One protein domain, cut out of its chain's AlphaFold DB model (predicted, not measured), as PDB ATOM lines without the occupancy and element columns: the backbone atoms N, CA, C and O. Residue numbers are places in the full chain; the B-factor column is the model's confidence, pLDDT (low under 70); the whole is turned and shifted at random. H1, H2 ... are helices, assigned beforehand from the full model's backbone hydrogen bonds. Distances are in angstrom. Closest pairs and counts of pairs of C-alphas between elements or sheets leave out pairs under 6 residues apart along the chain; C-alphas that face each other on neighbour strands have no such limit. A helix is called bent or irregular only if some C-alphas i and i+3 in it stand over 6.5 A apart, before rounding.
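AT A GLANCE: This is residues 214 to 245 and 260 to 336 of the 416 residues of a protein of Monosporascus sp. CRB-8-3 (UniProt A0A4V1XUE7). A long helix, H1, runs between two shorter ones, with H2 on one side and H4 on the other of its first part, and its last turns swing off at a kink near residue 235. A small helix, H3, sits off this group near none of the other helices' sides, and a wide loop leads to it from H2, of which residues 293 to 301 stick out. The printed part has 109 residues with four named helices in the order H1, H2, H3, H4 and no named strand, and its class is all helix. It is compact by the radius of gyration of the C-alphas, 14.7 A, and the C-alphas span 38 by 35 by 31 A.

HOW THE PARTS SIT: H1, residues 215 to 241, is irregular: C-alphas 233 and 236 are 9.4 A apart, and it has a kink of 101 degrees near residue 235. H2, residues 270 to 281, touches H1 at residues 216 to 227 of H1 alone; the closest C-alphas are those of Gly 223 and Ala 273, 4.0 A apart. By the rough line of H1, the two run the same way at a steep tilt of 46 degrees. H4, residues 325 to 333, touches H1 at residues 215 to 225 of H1 alone, with the C-alphas of Ser 218 and Cys 332 closest at 4.7 A. These two run opposite ways at a steep tilt of 40 degrees. H2 and H4 are apart. H3, residues 308 to 314, touches no helix. A short pairing joins residues 262 to 263 with residues 284 to 285, parallel. In H2, H3 and H4 every O i to N i+4 pair is within hydrogen-bond range, and in H1 21 of 23 are.

IN THESE COORDINATES: H1 begins at C-alpha 215, at (30.064, -31.371, 57.629), and its first and last C-alphas are 32.2 A apart. H2 measures 16.0 A from first to last C-alpha, H4 12.6 A and H3 9.7 A. H3 begins at C-alpha 308, at (29.369, -33.779, 31.036). H4 ends at C-alpha 333, at (22.170, -38.416, 55.851).

THE WHOLE: The two C-alphas farthest apart, those of Gly 245 and Ala 336, are 41.1 A from each other, while the C-alphas of Ser 214 and Ala 336 are 6.3 A apart. Residues 246 to 259 are not printed; C-alphas 245 and 260 are 10.9 A apart across this cut, which lies in the link from H1 to H2. The link from H2 to H3 is long, with 26 residues, and the link from H3 to H4 is short, with 10. The mean pLDDT of the printed part is 85.3, and it is under 70 at residues 242 to 245, residue 260 and residues 295 to 301.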
ATOM      1  N   SER A 214      27.381 -33.914  60.635       96.19
ATOM      2  CA  SER A 214      28.788 -33.510  60.566       96.19
ATOM      3  C   SER A 214      29.189 -33.124  59.139       96.19
ATOM      4  O   SER A 214      29.151 -33.948  58.215       96.19
ATOM      5  N   VAL A 215      29.633 -31.876  58.946       96.75
ATOM      6  CA  VAL A 215      30.064 -31.371  57.629       96.75
ATOM      7  C   VAL A 215      31.319 -32.104  57.150       96.75
ATOM      8  O   VAL A 215      31.398 -32.512  55.988       96.75
ATOM      9  N   HIS A 216      32.297 -32.329  58.035       96.81
ATOM     10  CA  HIS A 216      33.505 -33.086  57.695       96.81
ATOM     11  C   HIS A 216      33.175 -34.504  57.229       96.81
ATOM     12  O   HIS A 216      33.640 -34.928  56.167       96.81
ATOM     13  N   ARG A 217      32.342 -35.223  57.992       97.12
ATOM     14  CA  ARG A 217      31.970 -36.605  57.676       97.12
ATOM     15  C   ARG A 217      31.140 -36.689  56.397       97.12
ATOM     16  O   ARG A 217      31.396 -37.565  55.575       97.12
ATOM     17  N   SER A 218      30.248 -35.725  56.166       97.81
ATOM     18  CA  SER A 218      29.511 -35.601  54.900       97.81
ATOM     19  C   SER A 218      30.474 -35.525  53.712       97.81
ATOM     20  O   SER A 218      30.340 -36.279  52.752       97.81
ATOM     21  N   ARG A 219      31.519 -34.688  53.795       98.19
ATOM     22  CA  ARG A 219      32.535 -34.555  52.731       98.19
ATOM     23  C   ARG A 219      33.378 -35.817  52.544       98.19
ATOM     24  O   ARG A 219      33.750 -36.130  51.415       98.19
ATOM     25  N   GLN A 220      33.666 -36.561  53.613       98.00
ATOM     26  CA  GLN A 220      34.310 -37.874  53.496       98.00
ATOM     27  C   GLN A 220      33.409 -38.858  52.739       98.00
ATOM     28  O   GLN A 220      33.861 -39.483  51.779       98.00
ATOM     29  N   ASN A 221      32.132 -38.946  53.121       98.19
ATOM     30  CA  ASN A 221      31.150 -39.816  52.474       98.19
ATOM     31  C   ASN A 221      30.961 -39.453  50.992       98.19
ATOM     32  O   ASN A 221      30.927 -40.348  50.148       98.19
ATOM     33  N   MET A 222      30.933 -38.158  50.652       98.25
ATOM     34  CA  MET A 222      30.914 -37.689  49.259       98.25
ATOM     35  C   MET A 222      32.119 -38.228  48.478       98.25
ATOM     36  O   MET A 222      31.952 -38.767  47.390       98.25
ATOM     37  N   GLY A 223      33.328 -38.162  49.048       97.25
ATOM     38  CA  GLY A 223      34.529 -38.733  48.429       97.25
ATOM     39  C   GLY A 223      34.437 -40.245  48.195       97.25
ATOM     40  O   GLY A 223      34.821 -40.736  47.133       97.25
ATOM     41  N   ALA A 224      33.888 -40.986  49.159       97.94
ATOM     42  CA  ALA A 224      33.697 -42.430  49.039       97.94
ATOM     43  C   ALA A 224      32.674 -42.797  47.951       97.94
ATOM     44  O   ALA A 224      32.928 -43.686  47.134       97.94
ATOM     45  N   LYS A 225      31.539 -42.093  47.893       97.94
ATOM     46  CA  LYS A 225      30.514 -42.319  46.862       97.94
ATOM     47  C   LYS A 225      31.009 -41.903  45.476       97.94
ATOM     48  O   LYS A 225      30.807 -42.644  44.516       97.94
ATOM     49  N   LEU A 226      31.764 -40.807  45.372       95.38
ATOM     50  CA  LEU A 226      32.417 -40.415  44.121       95.38
ATOM     51  C   LEU A 226      33.358 -41.514  43.606       95.38
ATOM     52  O   LEU A 226      33.386 -41.789  42.409       95.38
ATOM     53  N   ALA A 227      34.085 -42.202  44.495       94.19
ATOM     54  CA  ALA A 227      34.949 -43.317  44.102       94.19
ATOM     55  C   ALA A 227      34.148 -44.465  43.466       94.19
ATOM     56  O   ALA A 227      34.591 -45.055  42.479       94.19
ATOM     57  N   ASN A 228      32.960 -44.766  43.997       94.31
ATOM     58  CA  ASN A 228      32.064 -45.769  43.417       94.31
ATOM     59  C   ASN A 228      31.547 -45.324  42.049       94.31
ATOM     60  O   ASN A 228      31.650 -46.084  41.087       94.31
ATOM     61  N   LYS A 229      31.130 -44.060  41.922       91.81
ATOM     62  CA  LYS A 229      30.706 -43.493  40.638       91.81
ATOM     63  C   LYS A 229      31.798 -43.574  39.570       91.81
ATOM     64  O   LYS A 229      31.522 -43.903  38.414       91.81
ATOM     65  N   LEU A 230      33.052 -43.312  39.947       90.31
ATOM     66  CA  LEU A 230      34.203 -43.462  39.054       90.31
ATOM     67  C   LEU A 230      34.362 -44.913  38.581       90.31
ATOM     68  O   LEU A 230      34.602 -45.138  37.394       90.31
ATOM     69  N   ARG A 231      34.194 -45.898  39.475       89.88
ATOM     70  CA  ARG A 231      34.256 -47.326  39.113       89.88
ATOM     71  C   ARG A 231      33.150 -47.728  38.162       89.88
ATOM     72  O   ARG A 231      33.417 -48.461  37.217       89.88
ATOM     73  N   GLU A 232      31.936 -47.249  38.387       90.00
ATOM     74  CA  GLU A 232      30.800 -47.529  37.509       90.00
ATOM     75  C   GLU A 232      30.993 -46.914  36.122       90.00
ATOM     76  O   GLU A 232      30.721 -47.556  35.111       90.00
ATOM     77  N   THR A 233      31.505 -45.682  36.072       86.81
ATOM     78  CA  THR A 233      31.614 -44.911  34.827       86.81
ATOM     79  C   THR A 233      32.811 -45.341  33.979       86.81
ATOM     80  O   THR A 233      32.696 -45.474  32.762       86.81
ATOM     81  N   LEU A 234      33.974 -45.545  34.603       85.31
ATOM     82  CA  LEU A 234      35.232 -45.832  33.901       85.31
ATOM     83  C   LEU A 234      35.602 -47.323  33.932       85.31
ATOM     84  O   LEU A 234      36.414 -47.786  33.126       85.31
ATOM     85  N   GLY A 235      35.035 -48.091  34.863       84.12
ATOM     86  CA  GLY A 235      35.472 -49.450  35.162       84.12
ATOM     87  C   GLY A 235      36.844 -49.497  35.845       84.12
ATOM     88  O   GLY A 235      37.646 -48.566  35.793       84.12
ATOM     89  N   GLU A 236      37.170 -50.650  36.427       81.31
ATOM     90  CA  GLU A 236      38.487 -50.897  37.041       81.31
ATOM     91  C   GLU A 236      39.646 -50.717  36.048       81.31
ATOM     92  O   GLU A 236      40.739 -50.289  36.416       81.31
ATOM     93  N   LYS A 237      39.414 -51.025  34.766       76.38
ATOM     94  CA  LYS A 237      40.404 -50.796  33.706       76.38
ATOM     95  C   LYS A 237      40.580 -49.308  33.413       76.38
ATOM     96  O   LYS A 237      41.718 -48.857  33.379       76.38
ATOM     97  N   GLY A 238      39.491 -48.549  33.270       76.44
ATOM     98  CA  GLY A 238      39.569 -47.111  33.016       76.44
ATOM     99  C   GLY A 238      40.238 -46.364  34.164       76.44
ATOM    100  O   GLY A 238      41.120 -45.555  33.910       76.44
ATOM    101  N   ILE A 239      39.941 -46.720  35.421       76.50
ATOM    102  CA  ILE A 239      40.621 -46.144  36.597       76.50
ATOM    103  C   ILE A 239      42.128 -46.423  36.576       76.50
ATOM    104  O   ILE A 239      42.929 -45.551  36.912       76.50
ATOM    105  N   ARG A 240      42.544 -47.629  36.172       72.75
ATOM    106  CA  ARG A 240      43.971 -47.958  36.031       72.75
ATOM    107  C   ARG A 240      44.649 -47.169  34.912       72.75
ATOM    108  O   ARG A 240      45.858 -46.987  34.988       72.75
ATOM    109  N   GLU A 241      43.900 -46.713  33.913       70.62
ATOM    110  CA  GLU A 241      44.413 -45.969  32.758       70.62
ATOM    111  C   GLU A 241      44.522 -44.448  32.992       70.62
ATOM    112  O   GLU A 241      45.173 -43.796  32.181       70.62
ATOM    113  N   ILE A 242      43.989 -43.895  34.098       67.19
ATOM    114  CA  ILE A 242      43.927 -42.437  34.381       67.19
ATOM    115  C   ILE A 242      45.299 -41.724  34.360       67.19
ATOM    116  O   ILE A 242      45.347 -40.525  34.137       67.19
ATOM    117  N   ASP A 243      46.419 -42.444  34.465       58.09
ATOM    118  CA  ASP A 243      47.773 -41.884  34.297       58.09
ATOM    119  C   ASP A 243      48.681 -42.745  33.395       58.09
ATOM    120  O   ASP A 243      49.892 -42.524  33.298       58.09
ATOM    121  N   VAL A 244      48.131 -43.750  32.701       48.81
ATOM    122  CA  VAL A 244      48.908 -44.558  31.749       48.81
ATOM    123  C   VAL A 244      48.876 -43.832  30.415       48.81
ATOM    124  O   VAL A 244      48.039 -44.118  29.562       48.81
ATOM    125  N   GLY A 245      49.770 -42.854  30.258       43.91
ATOM    126  CA  GLY A 245      49.841 -42.004  29.074       43.91
ATOM    127  C   GLY A 245      49.719 -42.792  27.767       43.91
ATOM    128  O   GLY A 245      50.689 -43.387  27.295       43.91
ATOM    129  N   ALA A 260      52.817 -42.305  38.413       49.91
ATOM    130  CA  ALA A 260      52.175 -42.386  39.722       49.91
ATOM    131  C   ALA A 260      50.731 -41.891  39.576       49.91
ATOM    132  O   ALA A 260      50.526 -40.744  39.198       49.91
ATOM    133  N   ARG A 261      49.756 -42.767  39.858       73.56
ATOM    134  CA  ARG A 261      48.322 -42.442  39.833       73.56
ATOM    135  C   ARG A 261      48.012 -41.478  40.967       73.56
ATOM    136  O   ARG A 261      48.194 -41.869  42.124       73.56
ATOM    137  N   LEU A 262      47.564 -40.270  40.643       83.81
ATOM    138  CA  LEU A 262      47.486 -39.189  41.622       83.81
ATOM    139  C   LEU A 262      46.097 -38.556  41.684       83.81
ATOM    140  O   LEU A 262      45.543 -38.122  40.679       83.81
ATOM    141  N   VAL A 263      45.562 -38.430  42.892       89.94
ATOM    142  CA  VAL A 263      44.421 -37.557  43.173       89.94
ATOM    143  C   VAL A 263      44.957 -36.247  43.731       89.94
ATOM    144  O   VAL A 263      45.612 -36.224  44.777       89.94
ATOM    145  N   ILE A 264      44.667 -35.154  43.027       92.25
ATOM    146  CA  ILE A 264      45.053 -33.799  43.418       92.25
ATOM    147  C   ILE A 264      43.773 -32.993  43.686       92.25
ATOM    148  O   ILE A 264      43.000 -32.772  42.753       92.25
ATOM    149  N   PRO A 265      43.514 -32.543  44.926       94.50
ATOM    150  CA  PRO A 265      42.371 -31.686  45.213       94.50
ATOM    151  C   PRO A 265      42.575 -30.272  44.673       94.50
ATOM    152  O   PRO A 265      43.690 -29.752  44.644       94.50
ATOM    153  N   VAL A 266      41.465 -29.601  44.357       91.19
ATOM    154  CA  VAL A 266      41.437 -28.138  44.245       91.19
ATOM    155  C   VAL A 266      41.194 -27.564  45.649       91.19
ATOM    156  O   VAL A 266      40.093 -27.725  46.193       91.19
ATOM    157  N   PRO A 267      42.194 -26.927  46.279       89.12
ATOM    158  CA  PRO A 267      42.097 -26.511  47.672       89.12
ATOM    159  C   PRO A 267      41.071 -25.382  47.891       89.12
ATOM    160  O   PRO A 267      40.861 -24.524  47.038       89.12
ATOM    161  N   GLU A 268      40.438 -25.283  49.059       87.56
ATOM    162  CA  GLU A 268      40.663 -26.106  50.264       87.56
ATOM    163  C   GLU A 268      39.527 -27.101  50.529       87.56
ATOM    164  O   GLU A 268      39.773 -28.194  51.030       87.56
ATOM    165  N   THR A 269      38.294 -26.764  50.138       91.25
ATOM    166  CA  THR A 269      37.083 -27.542  50.444       91.25
ATOM    167  C   THR A 269      37.172 -28.996  49.985       91.25
ATOM    168  O   THR A 269      36.765 -29.901  50.712       91.25
ATOM    169  N   SER A 270      37.731 -29.239  48.794       94.06
ATOM    170  CA  SER A 270      37.774 -30.587  48.217       94.06
ATOM    171  C   SER A 270      38.808 -31.509  48.867       94.06
ATOM    172  O   SER A 270      38.754 -32.711  48.631       94.06
ATOM    173  N   ASN A 271      39.709 -30.992  49.715       94.88
ATOM    174  CA  ASN A 271      40.799 -31.773  50.312       94.88
ATOM    175  C   ASN A 271      40.284 -33.022  51.040       94.88
ATOM    176  O   ASN A 271      40.824 -34.108  50.849       94.88
ATOM    177  N   THR A 272      39.223 -32.884  51.842       96.38
ATOM    178  CA  THR A 272      38.631 -34.002  52.592       96.38
ATOM    179  C   THR A 272      38.046 -35.062  51.661       96.38
ATOM    180  O   THR A 272      38.383 -36.237  51.786       96.38
ATOM    181  N   ALA A 273      37.215 -34.652  50.700       97.00
ATOM    182  CA  ALA A 273      36.589 -35.575  49.757       97.00
ATOM    183  C   ALA A 273      37.629 -36.268  48.863       97.00
ATOM    184  O   ALA A 273      37.558 -37.475  48.654       97.00
ATOM    185  N   ALA A 274      38.635 -35.532  48.387       95.50
ATOM    186  CA  ALA A 274      39.709 -36.057  47.552       95.50
ATOM    187  C   ALA A 274      40.622 -37.033  48.306       95.50
ATOM    188  O   ALA A 274      41.025 -38.048  47.742       95.50
ATOM    189  N   ALA A 275      40.927 -36.771  49.580       96.25
ATOM    190  CA  ALA A 275      41.695 -37.702  50.403       96.25
ATOM    191  C   ALA A 275      40.943 -39.029  50.590       96.25
ATOM    192  O   ALA A 275      41.526 -40.102  50.407       96.25
ATOM    193  N   THR A 276      39.636 -38.973  50.876       97.31
ATOM    194  CA  THR A 276      38.810 -40.184  50.965       97.31
ATOM    195  C   THR A 276      38.693 -40.886  49.614       97.31
ATOM    196  O   THR A 276      38.872 -42.098  49.555       97.31
ATOM    197  N   LEU A 277      38.478 -40.145  48.523       94.94
ATOM    198  CA  LEU A 277      38.460 -40.681  47.158       94.94
ATOM    199  C   LEU A 277      39.751 -41.458  46.851       94.94
ATOM    200  O   LEU A 277      39.687 -42.601  46.402       94.94
ATOM    201  N   ALA A 278      40.913 -40.856  47.119       92.81
ATOM    202  CA  ALA A 278      42.221 -41.456  46.863       92.81
ATOM    203  C   ALA A 278      42.406 -42.766  47.639       92.81
ATOM    204  O   ALA A 278      42.765 -43.794  47.061       92.81
ATOM    205  N   SER A 279      42.065 -42.735  48.932       94.69
ATOM    206  CA  SER A 279      42.074 -43.908  49.807       94.69
ATOM    207  C   SER A 279      41.156 -45.012  49.276       94.69
ATOM    208  O   SER A 279      41.590 -46.148  49.088       94.69
ATOM    209  N   CYS A 280      39.909 -44.671  48.931       93.75
ATOM    210  CA  CYS A 280      38.941 -45.618  48.391       93.75
ATOM    211  C   CYS A 280      39.405 -46.237  47.069       93.75
ATOM    212  O   CYS A 280      39.147 -47.416  46.851       93.75
ATOM    213  N   LEU A 281      40.068 -45.481  46.191       89.38
ATOM    214  CA  LEU A 281      40.573 -45.961  44.898       89.38
ATOM    215  C   LEU A 281      41.933 -46.680  44.987       89.38
ATOM    216  O   LEU A 281      42.363 -47.284  44.000       89.38
ATOM    217  N   GLY A 282      42.617 -46.627  46.135       87.88
ATOM    218  CA  GLY A 282      43.972 -47.165  46.285       87.88
ATOM    219  C   GLY A 282      44.980 -46.461  45.369       87.88
ATOM    220  O   GLY A 282      45.772 -47.121  44.682       87.88
ATOM    221  N   VAL A 283      44.889 -45.132  45.296       86.31
ATOM    222  CA  VAL A 283      45.784 -44.248  44.528       86.31
ATOM    223  C   VAL A 283      46.424 -43.219  45.456       86.31
ATOM    224  O   VAL A 283      45.911 -42.946  46.540       86.31
ATOM    225  N   GLU A 284      47.552 -42.652  45.034       89.06
ATOM    226  CA  GLU A 284      48.275 -41.677  45.844       89.06
ATOM    227  C   GLU A 284      47.508 -40.350  45.905       89.06
ATOM    228  O   GLU A 284      46.887 -39.917  44.930       89.06
ATOM    229  N   PHE A 285      47.573 -39.684  47.053       91.06
ATOM    230  CA  PHE A 285      47.033 -38.342  47.251       91.06
ATOM    231  C   PHE A 285      48.172 -37.322  47.250       91.06
ATOM    232  O   PHE A 285      49.199 -37.536  47.895       91.06
ATOM    233  N   SER A 286      47.992 -36.187  46.573       91.06
ATOM    234  CA  SER A 286      48.991 -35.115  46.568       91.06
ATOM    235  C   SER A 286      48.371 -33.733  46.628       91.06
ATOM    236  O   SER A 286      47.526 -33.373  45.815       91.06
ATOM    237  N   SER A 287      48.883 -32.907  47.536       89.62
ATOM    238  CA  SER A 287      48.524 -31.492  47.675       89.62
ATOM    239  C   SER A 287      49.318 -30.600  46.711       89.62
ATOM    240  O   SER A 287      49.911 -29.605  47.125       89.62
ATOM    241  N   ALA A 288      49.390 -30.972  45.430       90.00
ATOM    242  CA  ALA A 288      50.190 -30.245  44.439       90.00
ATOM    243  C   ALA A 288      49.647 -28.834  44.144       90.00
ATOM    244  O   ALA A 288      50.419 -27.931  43.820       90.00
ATOM    245  N   PHE A 289      48.333 -28.625  44.279       90.50
ATOM    246  CA  PHE A 289      47.742 -27.293  44.207       90.50
ATOM    247  C   PHE A 289      47.770 -26.604  45.569       90.50
ATOM    248  O   PHE A 289      47.332 -27.152  46.579       90.50
ATOM    249  N   VAL A 290      48.228 -25.352  45.571       87.69
ATOM    250  CA  VAL A 290      48.225 -24.473  46.743       87.69
ATOM    251  C   VAL A 290      47.371 -23.253  46.422       87.69
ATOM    252  O   VAL A 290      47.659 -22.510  45.484       87.69
ATOM    253  N   LYS A 291      46.305 -23.038  47.201       84.81
ATOM    254  CA  LYS A 291      45.446 -21.861  47.053       84.81
ATOM    255  C   LYS A 291      46.229 -20.612  47.451       84.81
ATOM    256  O   LYS A 291      46.800 -20.550  48.541       84.81
ATOM    257  N   ASN A 292      46.202 -19.584  46.607       83.81
ATOM    258  CA  ASN A 292      46.652 -18.267  47.032       83.81
ATOM    259  C   ASN A 292      45.659 -17.712  48.063       83.81
ATOM    260  O   ASN A 292      44.505 -17.433  47.736       83.81
ATOM    261  N   ARG A 293      46.120 -17.540  49.304       74.00
ATOM    262  CA  ARG A 293      45.309 -17.023  50.413       74.00
ATOM    263  C   ARG A 293      44.895 -15.555  50.249       74.00
ATOM    264  O   ARG A 293      44.023 -15.107  50.978       74.00
ATOM    265  N   TYR A 294      45.477 -14.832  49.290       71.12
ATOM    266  CA  TYR A 294      45.267 -13.393  49.087       71.12
ATOM    267  C   TYR A 294      44.504 -13.043  47.796       71.12
ATOM    268  O   TYR A 294      44.520 -11.891  47.374       71.12
ATOM    269  N   GLY A 295      43.878 -14.022  47.137       56.62
ATOM    270  CA  GLY A 295      43.121 -13.812  45.898       56.62
ATOM    271  C   GLY A 295      41.610 -13.948  46.082       56.62
ATOM    272  O   GLY A 295      41.146 -14.797  46.841       56.62
ATOM    273  N   THR A 296      40.840 -13.155  45.338       48.25
ATOM    274  CA  THR A 296      39.381 -13.289  45.206       48.25
ATOM    275  C   THR A 296      39.030 -14.218  44.044       48.25
ATOM    276  O   THR A 296      39.602 -14.100  42.961       48.25
ATOM    277  N   LEU A 297      38.080 -15.135  44.252       48.25
ATOM    278  CA  LEU A 297      37.516 -15.965  43.183       48.25
ATOM    279  C   LEU A 297      36.217 -15.350  42.657       48.25
ATOM    280  O   LEU A 297      35.397 -14.874  43.435       48.25
ATOM    281  N   SER A 298      36.013 -15.436  41.344       40.00
ATOM    282  CA  SER A 298      34.711 -15.236  40.710       40.00
ATOM    283  C   SER A 298      34.183 -16.595  40.255       40.00
ATOM    284  O   SER A 298      34.914 -17.381  39.649       40.00
ATOM    285  N   LEU A 299      32.926 -16.889  40.582       47.75
ATOM    286  CA  LEU A 299      32.234 -18.100  40.151       47.75
ATOM    287  C   LEU A 299      31.297 -17.736  39.002       47.75
ATOM    288  O   LEU A 299      30.453 -16.856  39.140       47.75
ATOM    289  N   THR A 300      31.417 -18.434  37.877       45.53
ATOM    290  CA  THR A 300      30.459 -18.339  36.768       45.53
ATOM    291  C   THR A 300      29.818 -19.700  36.557       45.53
ATOM    292  O   THR A 300      30.500 -20.723  36.572       45.53
ATOM    293  N   HIS A 301      28.500 -19.729  36.375       56.47
ATOM    294  CA  HIS A 301      27.771 -20.968  36.137       56.47
ATOM    295  C   HIS A 301      27.901 -21.372  34.660       56.47
ATOM    296  O   HIS A 301      27.339 -20.717  33.787       56.47
ATOM    297  N   PHE A 302      28.641 -22.446  34.367       71.19
ATOM    298  CA  PHE A 302      28.899 -22.898  32.989       71.19
ATOM    299  C   PHE A 302      28.271 -24.258  32.650       71.19
ATOM    300  O   PHE A 302      28.328 -24.678  31.498       71.19
ATOM    301  N   ALA A 303      27.632 -24.944  33.601       74.00
ATOM    302  CA  ALA A 303      27.037 -26.263  33.363       74.00
ATOM    303  C   ALA A 303      25.628 -26.221  32.732       74.00
ATOM    304  O   ALA A 303      25.168 -27.226  32.198       74.00
ATOM    305  N   TYR A 304      24.938 -25.073  32.762       77.00
ATOM    306  CA  TYR A 304      23.556 -24.966  32.282       77.00
ATOM    307  C   TYR A 304      23.408 -25.386  30.814       77.00
ATOM    308  O   TYR A 304      24.099 -24.858  29.939       77.00
ATOM    309  N   GLY A 305      22.488 -26.322  30.561       79.56
ATOM    310  CA  GLY A 305      22.174 -26.829  29.223       79.56
ATOM    311  C   GLY A 305      23.290 -27.646  28.566       79.56
ATOM    312  O   GLY A 305      23.233 -27.837  27.356       79.56
ATOM    313  N   ARG A 306      24.300 -28.096  29.324       85.56
ATOM    314  CA  ARG A 306      25.438 -28.867  28.807       85.56
ATOM    315  C   ARG A 306      25.518 -30.247  29.451       85.56
ATOM    316  O   ARG A 306      25.290 -30.413  30.647       85.56
ATOM    317  N   THR A 307      25.892 -31.233  28.653       89.19
ATOM    318  CA  THR A 307      26.251 -32.583  29.096       89.19
ATOM    319  C   THR A 307      27.657 -32.607  29.710       89.19
ATOM    320  O   THR A 307      28.476 -31.732  29.415       89.19
ATOM    321  N   PRO A 308      28.005 -33.622  30.526       86.19
ATOM    322  CA  PRO A 308      29.369 -33.779  31.036       86.19
ATOM    323  C   PRO A 308      30.442 -33.803  29.937       86.19
ATOM    324  O   PRO A 308      31.530 -33.270  30.136       86.19
ATOM    325  N   GLN A 309      30.135 -34.364  28.762       87.88
ATOM    326  CA  GLN A 309      31.044 -34.412  27.612       87.88
ATOM    327  C   GLN A 309      31.286 -33.021  27.015       87.88
ATOM    328  O   GLN A 309      32.428 -32.659  26.745       87.88
ATOM    329  N   GLU A 310      30.232 -32.222  26.845       89.69
ATOM    330  CA  GLU A 310      30.355 -30.837  26.371       89.69
ATOM    331  C   GLU A 310      31.098 -29.963  27.386       89.69
ATOM    332  O   GLU A 310      31.899 -29.111  27.001       89.69
ATOM    333  N   ILE A 311      30.882 -30.195  28.684       88.44
ATOM    334  CA  ILE A 311      31.624 -29.511  29.748       88.44
ATOM    335  C   ILE A 311      33.107 -29.885  29.687       88.44
ATOM    336  O   ILE A 311      33.947 -28.988  29.716       88.44
ATOM    337  N   ALA A 312      33.432 -31.175  29.557       85.88
ATOM    338  CA  ALA A 312      34.809 -31.652  29.435       85.88
ATOM    339  C   ALA A 312      35.524 -31.012  28.237       85.88
ATOM    340  O   ALA A 312      36.617 -30.469  28.393       85.88
ATOM    341  N   GLN A 313      34.867 -30.968  27.074       88.81
ATOM    342  CA  GLN A 313      35.386 -30.278  25.889       88.81
ATOM    343  C   GLN A 313      35.597 -28.781  26.141       88.81
ATOM    344  O   GLN A 313      36.625 -28.231  25.752       88.81
ATOM    345  N   HIS A 314      34.651 -28.123  26.812       88.00
ATOM    346  CA  HIS A 314      34.724 -26.689  27.085       88.00
ATOM    347  C   HIS A 314      35.894 -26.315  28.004       88.00
ATOM    348  O   HIS A 314      36.558 -25.308  27.764       88.00
ATOM    349  N   ILE A 315      36.161 -27.120  29.036       86.12
ATOM    350  CA  ILE A 315      37.261 -26.882  29.985       86.12
ATOM    351  C   ILE A 315      38.570 -27.577  29.580       86.12
ATOM    352  O   ILE A 315      39.541 -27.524  30.331       86.12
ATOM    353  N   ASN A 316      38.597 -28.215  28.403       88.19
ATOM    354  CA  ASN A 316      39.727 -28.980  27.880       88.19
ATOM    355  C   ASN A 316      40.215 -30.082  28.847       88.19
ATOM    356  O   ASN A 316      41.412 -30.230  29.091       88.19
ATOM    357  N   ALA A 317      39.268 -30.833  29.413       81.81
ATOM    358  CA  ALA A 317      39.519 -32.016  30.230       81.81
ATOM    359  C   ALA A 317      39.236 -33.299  29.432       81.81
ATOM    360  O   ALA A 317      38.302 -33.338  28.631       81.81
ATOM    361  N   ASP A 318      39.992 -34.368  29.699       84.62
ATOM    362  CA  ASP A 318      39.762 -35.683  29.079       84.62
ATOM    363  C   ASP A 318      38.393 -36.268  29.457       84.62
ATOM    364  O   ASP A 318      37.720 -36.901  28.642       84.62
ATOM    365  N   ALA A 319      37.966 -36.042  30.701       85.25
ATOM    366  CA  ALA A 319      36.658 -36.428  31.204       85.25
ATOM    367  C   ALA A 319      36.232 -35.529  32.371       85.25
ATOM    368  O   ALA A 319      37.061 -35.030  33.132       85.25
ATOM    369  N   VAL A 320      34.919 -35.381  32.541       87.50
ATOM    370  CA  VAL A 320      34.303 -34.763  33.717       87.50
ATOM    371  C   VAL A 320      33.261 -35.729  34.260       87.50
ATOM    372  O   VAL A 320      32.402 -36.206  33.520       87.50
ATOM    373  N   ILE A 321      33.350 -36.018  35.556       89.06
ATOM    374  CA  ILE A 321      32.417 -36.885  36.274       89.06
ATOM    375  C   ILE A 321      31.850 -36.074  37.434       89.06
ATOM    376  O   ILE A 321      32.602 -35.500  38.220       89.06
ATOM    377  N   PHE A 322      30.525 -36.020  37.521       91.00
ATOM    378  CA  PHE A 322      29.813 -35.357  38.607       91.00
ATOM    379  C   PHE A 322      29.332 -36.381  39.633       91.00
ATOM    380  O   PHE A 322      29.051 -37.531  39.293       91.00
ATOM    381  N   GLN A 323      29.223 -35.938  40.882       92.69
ATOM    382  CA  GLN A 323      28.520 -36.677  41.921       92.69
ATOM    383  C   GLN A 323      27.034 -36.772  41.559       92.69
ATOM    384  O   GLN A 323      26.430 -35.767  41.177       92.69
ATOM    385  N   ASP A 324      26.439 -37.953  41.717       93.62
ATOM    386  CA  ASP A 324      24.991 -38.098  41.583       93.62
ATOM    387  C   ASP A 324      24.275 -37.415  42.754       93.62
ATOM    388  O   ASP A 324      24.716 -37.487  43.901       93.62
ATOM    389  N   LEU A 325      23.134 -36.777  42.479       92.94
ATOM    390  CA  LEU A 325      22.410 -36.006  43.492       92.94
ATOM    391  C   LEU A 325      21.901 -36.877  44.654       92.94
ATOM    392  O   LEU A 325      21.968 -36.455  45.802       92.94
ATOM    393  N   GLY A 326      21.439 -38.099  44.368       94.88
ATOM    394  CA  GLY A 326      21.001 -39.036  45.408       94.88
ATOM    395  C   GLY A 326      22.149 -39.513  46.300       94.88
ATOM    396  O   GLY A 326      21.981 -39.659  47.506       94.88
ATOM    397  N   ASP A 327      23.342 -39.686  45.731       96.25
ATOM    398  CA  ASP A 327      24.531 -40.000  46.518       96.25
ATOM    399  C   ASP A 327      24.984 -38.807  47.359       96.25
ATOM    400  O   ASP A 327      25.447 -38.991  48.483       96.25
ATOM    401  N   LEU A 328      24.851 -37.586  46.829       95.56
ATOM    402  CA  LEU A 328      25.169 -36.366  47.563       95.56
ATOM    403  C   LEU A 328      24.313 -36.247  48.830       95.56
ATOM    404  O   LEU A 328      24.862 -36.044  49.911       95.56
ATOM    405  N   THR A 329      22.993 -36.400  48.711       95.12
ATOM    406  CA  THR A 329      22.094 -36.327  49.872       95.12
ATOM    407  C   THR A 329      22.314 -37.507  50.815       95.12
ATOM    408  O   THR A 329      22.439 -37.302  52.021       95.12
ATOM    409  N   ALA A 330      22.487 -38.726  50.292       96.50
ATOM    410  CA  ALA A 330      22.809 -39.896  51.108       96.50
ATOM    411  C   ALA A 330      24.112 -39.714  51.905       96.50
ATOM    412  O   ALA A 330      24.181 -40.118  53.061       96.50
ATOM    413  N   ALA A 331      25.134 -39.071  51.326       97.25
ATOM    414  CA  ALA A 331      26.394 -38.805  52.018       97.25
ATOM    415  C   ALA A 331      26.200 -37.934  53.268       97.25
ATOM    416  O   ALA A 331      26.884 -38.159  54.271       97.25
ATOM    417  N   CYS A 332      25.275 -36.974  53.205       96.38
ATOM    418  CA  CYS A 332      24.897 -36.122  54.327       96.38
ATOM    419  C   CYS A 332      24.051 -36.878  55.360       96.38
ATOM    420  O   CYS A 332      24.377 -36.840  56.543       96.38
ATOM    421  N   ILE A 333      23.029 -37.632  54.937       95.25
ATOM    422  CA  ILE A 333      22.170 -38.416  55.851       95.25
ATOM    423  C   ILE A 333      23.001 -39.445  56.632       95.25
ATOM    424  O   ILE A 333      22.880 -39.563  57.847       95.25
ATOM    425  N   GLU A 334      23.918 -40.148  55.961       95.38
ATOM    426  CA  GLU A 334      24.829 -41.124  56.583       95.38
ATOM    427  C   GLU A 334      25.863 -40.485  57.532       95.38
ATOM    428  O   GLU A 334      26.546 -41.189  58.283       95.38
ATOM    429  N   ALA A 335      26.023 -39.161  57.476       95.44
ATOM    430  CA  ALA A 335      26.902 -38.386  58.345       95.44
ATOM    431  C   ALA A 335      26.176 -37.775  59.555       95.44
ATOM    432  O   ALA A 335      26.827 -37.084  60.346       95.44
ATOM    433  N   ALA A 336      24.873 -38.027  59.706       92.56
ATOM    434  CA  ALA A 336      24.123 -37.663  60.898       92.56
ATOM    435  C   ALA A 336      24.729 -38.307  62.155       92.56
ATOM    436  O   ALA A 336      25.078 -39.493  62.181       92.56
TER     437      ALA A 336